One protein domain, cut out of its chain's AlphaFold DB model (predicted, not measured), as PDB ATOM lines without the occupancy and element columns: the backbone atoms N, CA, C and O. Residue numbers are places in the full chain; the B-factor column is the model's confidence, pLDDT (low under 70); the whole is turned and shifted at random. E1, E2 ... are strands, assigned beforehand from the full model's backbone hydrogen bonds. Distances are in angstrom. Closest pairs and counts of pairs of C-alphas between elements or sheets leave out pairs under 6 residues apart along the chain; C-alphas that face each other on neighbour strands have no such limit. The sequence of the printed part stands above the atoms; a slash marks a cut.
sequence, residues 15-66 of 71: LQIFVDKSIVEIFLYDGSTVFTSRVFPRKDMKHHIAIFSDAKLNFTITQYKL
ATOM      1  N   LEU A  15       0.304  -9.199  69.451       94.00
ATOM      2  CA  LEU A  15       1.509  -9.731  68.838       94.00
ATOM      3  C   LEU A  15       2.618  -8.690  68.884       94.00
ATOM      4  O   LEU A  15       2.460  -7.583  68.368       94.00
ATOM      5  N   GLN A  16       3.779  -9.097  69.386       95.06
ATOM      6  CA  GLN A  16       5.025  -8.377  69.171       95.06
ATOM      7  C   GLN A  16       5.927  -9.219  68.271       95.06
ATOM      8  O   GLN A  16       6.322 -10.332  68.616       95.06
ATOM      9  N   ILE A  17       6.212  -8.695  67.077       93.50
ATOM     10  CA  ILE A  17       6.934  -9.421  66.029       93.50
ATOM     11  C   ILE A  17       8.278  -8.751  65.784       93.50
ATOM     12  O   ILE A  17       8.360  -7.567  65.457       93.50
ATOM     13  N   PHE A  18       9.327  -9.552  65.889       92.50
ATOM     14  CA  PHE A  18      10.707  -9.166  65.674       92.50
ATOM     15  C   PHE A  18      11.246  -9.919  64.463       92.50
ATOM     16  O   PHE A  18      11.236 -11.146  64.433       92.50
ATOM     17  N   VAL A  19      11.697  -9.185  63.445       88.88
ATOM     18  CA  VAL A  19      12.260  -9.758  62.217       88.88
ATOM     19  C   VAL A  19      13.663  -9.202  62.016       88.88
ATOM     20  O   VAL A  19      13.842  -7.985  61.945       88.88
ATOM     21  N   ASP A  20      14.644 -10.092  61.884       87.75
ATOM     22  CA  ASP A  20      16.008  -9.759  61.469       87.75
ATOM     23  C   ASP A  20      16.386 -10.501  60.173       87.75
ATOM     24  O   ASP A  20      15.594 -11.231  59.576       87.75
ATOM     25  N   LYS A  21      17.640 -10.352  59.743       85.88
ATOM     26  CA  LYS A  21      18.227 -10.965  58.549       85.88
ATOM     27  C   LYS A  21      18.031 -12.473  58.460       85.88
ATOM     28  O   LYS A  21      18.047 -12.996  57.351       85.88
ATOM     29  N   SER A  22      17.934 -13.173  59.591       89.62
ATOM     30  CA  SER A  22      17.833 -14.636  59.588       89.62
ATOM     31  C   SER A  22      16.882 -15.232  60.620       89.62
ATOM     32  O   SER A  22      16.785 -16.452  60.717       89.62
ATOM     33  N   ILE A  23      16.173 -14.415  61.395       92.06
ATOM     34  CA  ILE A  23      15.298 -14.905  62.460       92.06
ATOM     35  C   ILE A  23      14.003 -14.105  62.489       92.06
ATOM     36  O   ILE A  23      13.992 -12.908  62.199       92.06
ATOM     37  N   VAL A  24      12.919 -14.793  62.825       93.06
ATOM     38  CA  VAL A  24      11.669 -14.183  63.254       93.06
ATOM     39  C   VAL A  24      11.336 -14.696  64.647       93.06
ATOM     40  O   VAL A  24      11.421 -15.900  64.904       93.06
ATOM     41  N   GLU A  25      10.954 -13.781  65.524       94.19
ATOM     42  CA  GLU A  25      10.426 -14.078  66.848       94.19
ATOM     43  C   GLU A  25       9.057 -13.421  66.995       94.19
ATOM     44  O   GLU A  25       8.882 -12.236  66.702       94.19
ATOM     45  N   ILE A  26       8.071 -14.213  67.399       94.00
ATOM     46  CA  ILE A  26       6.678 -13.802  67.552       94.00
ATOM     47  C   ILE A  26       6.304 -14.040  69.007       94.00
ATOM     48  O   ILE A  26       6.186 -15.187  69.444       94.00
ATOM     49  N   PHE A  27       6.116 -12.954  69.739       94.19
ATOM     50  CA  PHE A  27       5.658 -12.955  71.117       94.19
ATOM     51  C   PHE A  27       4.146 -12.738  71.109       94.19
ATOM     52  O   PHE A  27       3.658 -11.794  70.488       94.19
ATOM     53  N   LEU A  28       3.410 -13.643  71.753       92.44
ATOM     54  CA  LEU A  28       1.969 -13.533  71.952       92.44
ATOM     55  C   LEU A  28       1.699 -13.003  73.354       92.44
ATOM     56  O   LEU A  28       2.215 -13.559  74.337       92.44
ATOM     57  N   TYR A  29       0.841 -11.984  73.427       87.88
ATOM     58  CA  TYR A  29       0.566 -11.249  74.661       87.88
ATOM     59  C   TYR A  29       1.892 -10.747  75.275       87.88
ATOM     60  O   TYR A  29       2.877 -10.566  74.556       87.88
ATOM     61  N   ASP A  30       1.975 -10.606  76.598       85.12
ATOM     62  CA  ASP A  30       3.193 -10.193  77.317       85.12
ATOM     63  C   ASP A  30       4.281 -11.296  77.388       85.12
ATOM     64  O   ASP A  30       4.882 -11.550  78.432       85.12
ATOM     65  N   GLY A  31       4.520 -12.022  76.291       83.56
ATOM     66  CA  GLY A  31       5.549 -13.066  76.201       83.56
ATOM     67  C   GLY A  31       5.156 -14.416  76.810       83.56
ATOM     68  O   GLY A  31       5.998 -15.306  76.925       83.56
ATOM     69  N   SER A  32       3.877 -14.614  77.148       86.56
ATOM     70  CA  SER A  32       3.345 -15.896  77.653       86.56
ATOM     71  C   SER A  32       3.583 -17.068  76.691       86.56
ATOM     72  O   SER A  32       3.649 -18.233  77.091       86.56
ATOM     73  N   THR A  33       3.710 -16.774  75.395       90.19
ATOM     74  CA  THR A  33       4.143 -17.725  74.379       90.19
ATOM     75  C   THR A  33       5.013 -17.033  73.345       90.19
ATOM     76  O   THR A  33       4.678 -15.958  72.857       90.19
ATOM     77  N   VAL A  34       6.113 -17.695  72.984       92.69
ATOM     78  CA  VAL A  34       7.055 -17.230  71.968       92.69
ATOM     79  C   VAL A  34       7.224 -18.303  70.899       92.69
ATOM     80  O   VAL A  34       7.400 -19.483  71.215       92.69
ATOM     81  N   PHE A  35       7.173 -17.886  69.637       92.06
ATOM     82  CA  PHE A  35       7.594 -18.688  68.496       92.06
ATOM     83  C   PHE A  35       8.856 -18.095  67.897       92.06
ATOM     84  O   PHE A  35       8.878 -16.916  67.553       92.06
ATOM     85  N   THR A  36       9.866 -18.933  67.693       93.19
ATOM     86  CA  THR A  36      11.127 -18.538  67.069       93.19
ATOM     87  C   THR A  36      11.371 -19.412  65.850       93.19
ATOM     88  O   THR A  36      11.234 -20.635  65.914       93.19
ATOM     89  N   SER A  37      11.735 -18.798  64.726       92.62
ATOM     90  CA  SER A  37      12.074 -19.525  63.503       92.62
ATOM     91  C   SER A  37      13.197 -18.848  62.731       92.62
ATOM     92  O   SER A  37      13.335 -17.626  62.740       92.62
ATOM     93  N   ARG A  38      13.991 -19.655  62.021       92.69
ATOM     94  CA  ARG A  38      14.990 -19.163  61.073       92.69
ATOM     95  C   ARG A  38      14.314 -18.841  59.742       92.69
ATOM     96  O   ARG A  38      13.585 -19.665  59.195       92.69
ATOM     97  N   VAL A  39      14.586 -17.656  59.212       89.50
ATOM     98  CA  VAL A  39      14.056 -17.173  57.930       89.50
ATOM     99  C   VAL A  39      15.201 -16.799  56.995       89.50
ATOM    100  O   VAL A  39      16.301 -16.501  57.443       89.50
ATOM    101  N   PHE A  40      14.951 -16.809  55.688       88.25
ATOM    102  CA  PHE A  40      15.931 -16.400  54.677       88.25
ATOM    103  C   PHE A  40      15.267 -15.406  53.715       88.25
ATOM    104  O   PHE A  40      14.771 -15.812  52.661       88.25
ATOM    105  N   PRO A  41      15.177 -14.115  54.092       83.88
ATOM    106  CA  PRO A  41      14.514 -13.102  53.280       83.88
ATOM    107  C   PRO A  41      15.171 -12.980  51.904       83.88
ATOM    108  O   PRO A  41      16.401 -12.995  51.784       83.88
ATOM    109  N   ARG A  42      14.362 -12.832  50.850       85.12
ATOM    110  CA  ARG A  42      14.912 -12.616  49.508       85.12
ATOM    111  C   ARG A  42      15.418 -11.185  49.374       85.12
ATOM    112  O   ARG A  42      14.803 -10.246  49.873       85.12
ATOM    113  N   LYS A  43      16.514 -11.012  48.635       79.69
ATOM    114  CA  LYS A  43      17.147  -9.699  48.419       79.69
ATOM    115  C   LYS A  43      16.286  -8.726  47.605       79.69
ATOM    116  O   LYS A  43      16.542  -7.530  47.637       79.69
ATOM    117  N   ASP A  44      15.302  -9.230  46.869       83.06
ATOM    118  CA  ASP A  44      14.484  -8.488  45.908       83.06
ATOM    119  C   ASP A  44      13.071  -8.149  46.423       83.06
ATOM    120  O   ASP A  44      12.206  -7.736  45.648       83.06
ATOM    121  N   MET A  45      12.799  -8.326  47.722       76.62
ATOM    122  CA  MET A  45      11.486  -8.011  48.294       76.62
ATOM    123  C   MET A  45      11.197  -6.502  48.263       76.62
ATOM    124  O   MET A  45      11.930  -5.701  48.837       76.62
ATOM    125  N   LYS A  46      10.086  -6.121  47.615       63.97
ATOM    126  CA  LYS A  46       9.629  -4.721  47.490       63.97
ATOM    127  C   LYS A  46       8.890  -4.200  48.727       63.97
ATOM    128  O   LYS A  46       8.898  -3.001  48.987       63.97
ATOM    129  N   HIS A  47       8.244  -5.093  49.475       64.44
ATOM    130  CA  HIS A  47       7.490  -4.763  50.683       64.44
ATOM    131  C   HIS A  47       8.140  -5.431  51.890       64.44
ATOM    132  O   HIS A  47       8.498  -6.605  51.827       64.44
ATOM    133  N   HIS A  48       8.282  -4.680  52.982       71.75
ATOM    134  CA  HIS A  48       8.903  -5.176  54.211       71.75
ATOM    135  C   HIS A  48       7.894  -5.931  55.094       71.75
ATOM    136  O   HIS A  48       8.269  -6.902  55.740       71.75
ATOM    137  N   ILE A  49       6.618  -5.513  55.095       81.56
ATOM    138  CA  ILE A  49       5.503  -6.145  55.817       81.56
ATOM    139  C   ILE A  49       4.246  -6.022  54.949       81.56
ATOM    140  O   ILE A  49       4.013  -4.970  54.353       81.56
ATOM    141  N   ALA A  50       3.445  -7.082  54.878       85.62
ATOM    142  CA  ALA A  50       2.145  -7.075  54.222       85.62
ATOM    143  C   ALA A  50       1.149  -7.898  55.051       85.62
ATOM    144  O   ALA A  50       1.521  -8.922  55.623       85.62
ATOM    145  N   ILE A  51      -0.090  -7.409  55.152       85.62
ATOM    146  CA  ILE A  51      -1.157  -7.989  55.978       85.62
ATOM    147  C   ILE A  51      -2.320  -8.345  55.064       85.62
ATOM    148  O   ILE A  51      -2.721  -7.540  54.223       85.62
ATOM    149  N   PHE A  52      -2.858  -9.543  55.247       89.81
ATOM    150  CA  PHE A  52      -3.926 -10.097  54.425       89.81
ATOM    151  C   PHE A  52      -4.887 -10.865  55.329       89.81
ATOM    152  O   PHE A  52      -4.469 -11.429  56.339       89.81
ATOM    153  N   SER A  53      -6.164 -10.879  54.967       90.06
ATOM    154  CA  SER A  53      -7.203 -11.627  55.668       90.06
ATOM    155  C   SER A  53      -8.325 -11.956  54.690       90.06
ATOM    156  O   SER A  53      -8.702 -11.103  53.887       90.06
ATOM    157  N   ASP A  54      -8.877 -13.162  54.798       93.31
ATOM    158  CA  ASP A  54     -10.066 -13.578  54.041       93.31
ATOM    159  C   ASP A  54     -11.366 -13.022  54.655       93.31
ATOM    160  O   ASP A  54     -12.433 -13.085  54.046       93.31
ATOM    161  N   ALA A  55     -11.285 -12.452  55.862       89.25
ATOM    162  CA  ALA A  55     -12.397 -11.845  56.589       89.25
ATOM    163  C   ALA A  55     -12.085 -10.404  57.021       89.25
ATOM    164  O   ALA A  55     -10.934  -9.955  57.014       89.25
ATOM    165  N   LYS A  56     -13.117  -9.666  57.446       89.81
ATOM    166  CA  LYS A  56     -12.936  -8.320  57.995       89.81
ATOM    167  C   LYS A  56     -12.116  -8.389  59.287       89.81
ATOM    168  O   LYS A  56     -12.542  -9.009  60.255       89.81
ATOM    169  N   LEU A  57     -10.979  -7.700  59.295       89.06
ATOM    170  CA  LEU A  57     -10.098  -7.572  60.449       89.06
ATOM    171  C   LEU A  57     -10.063  -6.110  60.901       89.06
ATOM    172  O   LEU A  57      -9.799  -5.220  60.092       89.06
ATOM    173  N   ASN A  58     -10.290  -5.871  62.190       91.94
ATOM    174  CA  ASN A  58      -9.952  -4.598  62.818       91.94
ATOM    175  C   ASN A  58      -8.571  -4.766  63.455       91.94
ATOM    176  O   ASN A  58      -8.398  -5.640  64.302       91.94
ATOM    177  N   PHE A  59      -7.588  -3.970  63.038       91.88
ATOM    178  CA  PHE A  59      -6.222  -4.082  63.539       91.88
ATOM    179  C   PHE A  59      -5.557  -2.715  63.682       91.88
ATOM    180  O   PHE A  59      -5.851  -1.782  62.934       91.88
ATOM    181  N   THR A  60      -4.606  -2.646  64.608       93.56
ATOM    182  CA  THR A  60      -3.705  -1.509  64.795       93.56
ATOM    183  C   THR A  60      -2.283  -2.033  64.722       93.56
ATOM    184  O   THR A  60      -1.951  -3.009  65.390       93.56
ATOM    185  N   ILE A  61      -1.444  -1.404  63.898       92.19
ATOM    186  CA  ILE A  61      -0.047  -1.807  63.728       92.19
ATOM    187  C   ILE A  61       0.846  -0.593  63.875       92.19
ATOM    188  O   ILE A  61       0.683   0.404  63.172       92.19
ATOM    189  N   THR A  62       1.840  -0.736  64.743       93.50
ATOM    190  CA  THR A  62       2.930   0.220  64.881       93.50
ATOM    191  C   THR A  62       4.221  -0.457  64.452       93.50
ATOM    192  O   THR A  62       4.638  -1.452  65.040       93.50
ATOM    193  N   GLN A  63       4.856   0.073  63.408       91.19
ATOM    194  CA  GLN A  63       6.107  -0.462  62.883       91.19
ATOM    195  C   GLN A  63       7.291   0.389  63.340       91.19
ATOM    196  O   GLN A  63       7.298   1.610  63.183       91.19
ATOM    197  N   TYR A  64       8.337  -0.281  63.818       89.81
ATOM    198  CA  TYR A  64       9.606   0.342  64.175       89.81
ATOM    199  C   TYR A  64      10.738  -0.206  63.311       89.81
ATOM    200  O   TYR A  64      10.741  -1.373  62.918       89.81
ATOM    201  N   LYS A  65      11.739   0.637  63.043       87.88
ATOM    202  CA  LYS A  65      13.008   0.192  62.469       87.88
ATOM    203  C   LYS A  65      13.950  -0.191  63.604       87.88
ATOM    204  O   LYS A  65      14.262   0.642  64.456       87.88
ATOM    205  N   LEU A  66      14.424  -1.432  63.598       83.94
ATOM    206  CA  LEU A  66      15.409  -1.890  64.571       83.94
ATOM    207  C   LEU A  66      16.721  -1.109  64.396       83.94
ATOM    208  O   LEU A  66      17.251  -1.002  63.289       83.94
TER     209      LEU A  66
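AT A GLANCE: This is residues 15 to 66 of the 71 residues of the protein "Glyco_hydro_32C domain-containing protein" of Bacillus anthracis (UniProt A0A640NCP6). There is little regular structure here: a small sheet of three strands, E1, E2 and E3, and a long tail without named elements, residues 39 to 66, that swings away from it in a wide loose loop, with residues 52 to 58 sticking out, and folds back toward the E1 side. The 52 printed residues have no named helix; the class is all strand, with 17 residues in strands, order E1 - E2 - E3, antiparallel. The whole is loose, radius of gyration of the C-alphas 12.7 A, spanning 31 by 26 by 21 A.

HOW THE PARTS SIT: Look first at inner strand E2, residues 23 to 28. E1, residues 15 to 19, is its antiparallel neighbour at 172 degrees, a hairpin; find N 18 and O 25, 2.8 A apart. E3, residues 33 to 38, makes the other hairpin at 167 degrees, with N 26 and O 35 2.8 A apart. Together they form a meander, each strand the antiparallel neighbour of the one before.

IN THESE COORDINATES: Find C-alpha 15 at (1.509, -9.731, 68.838); E1 runs 12.6 A from there. E2 measures 16.4 A. E3 runs 17.2 A to C-alpha 38 at (14.990, -19.163, 61.073).

THE WHOLE: The farthest C-alphas, Ser 32 and Asp 44, are 34.4 A apart. The printed part has no cut, and both links are tight. Residues 46 to 47 have pLDDT under 70.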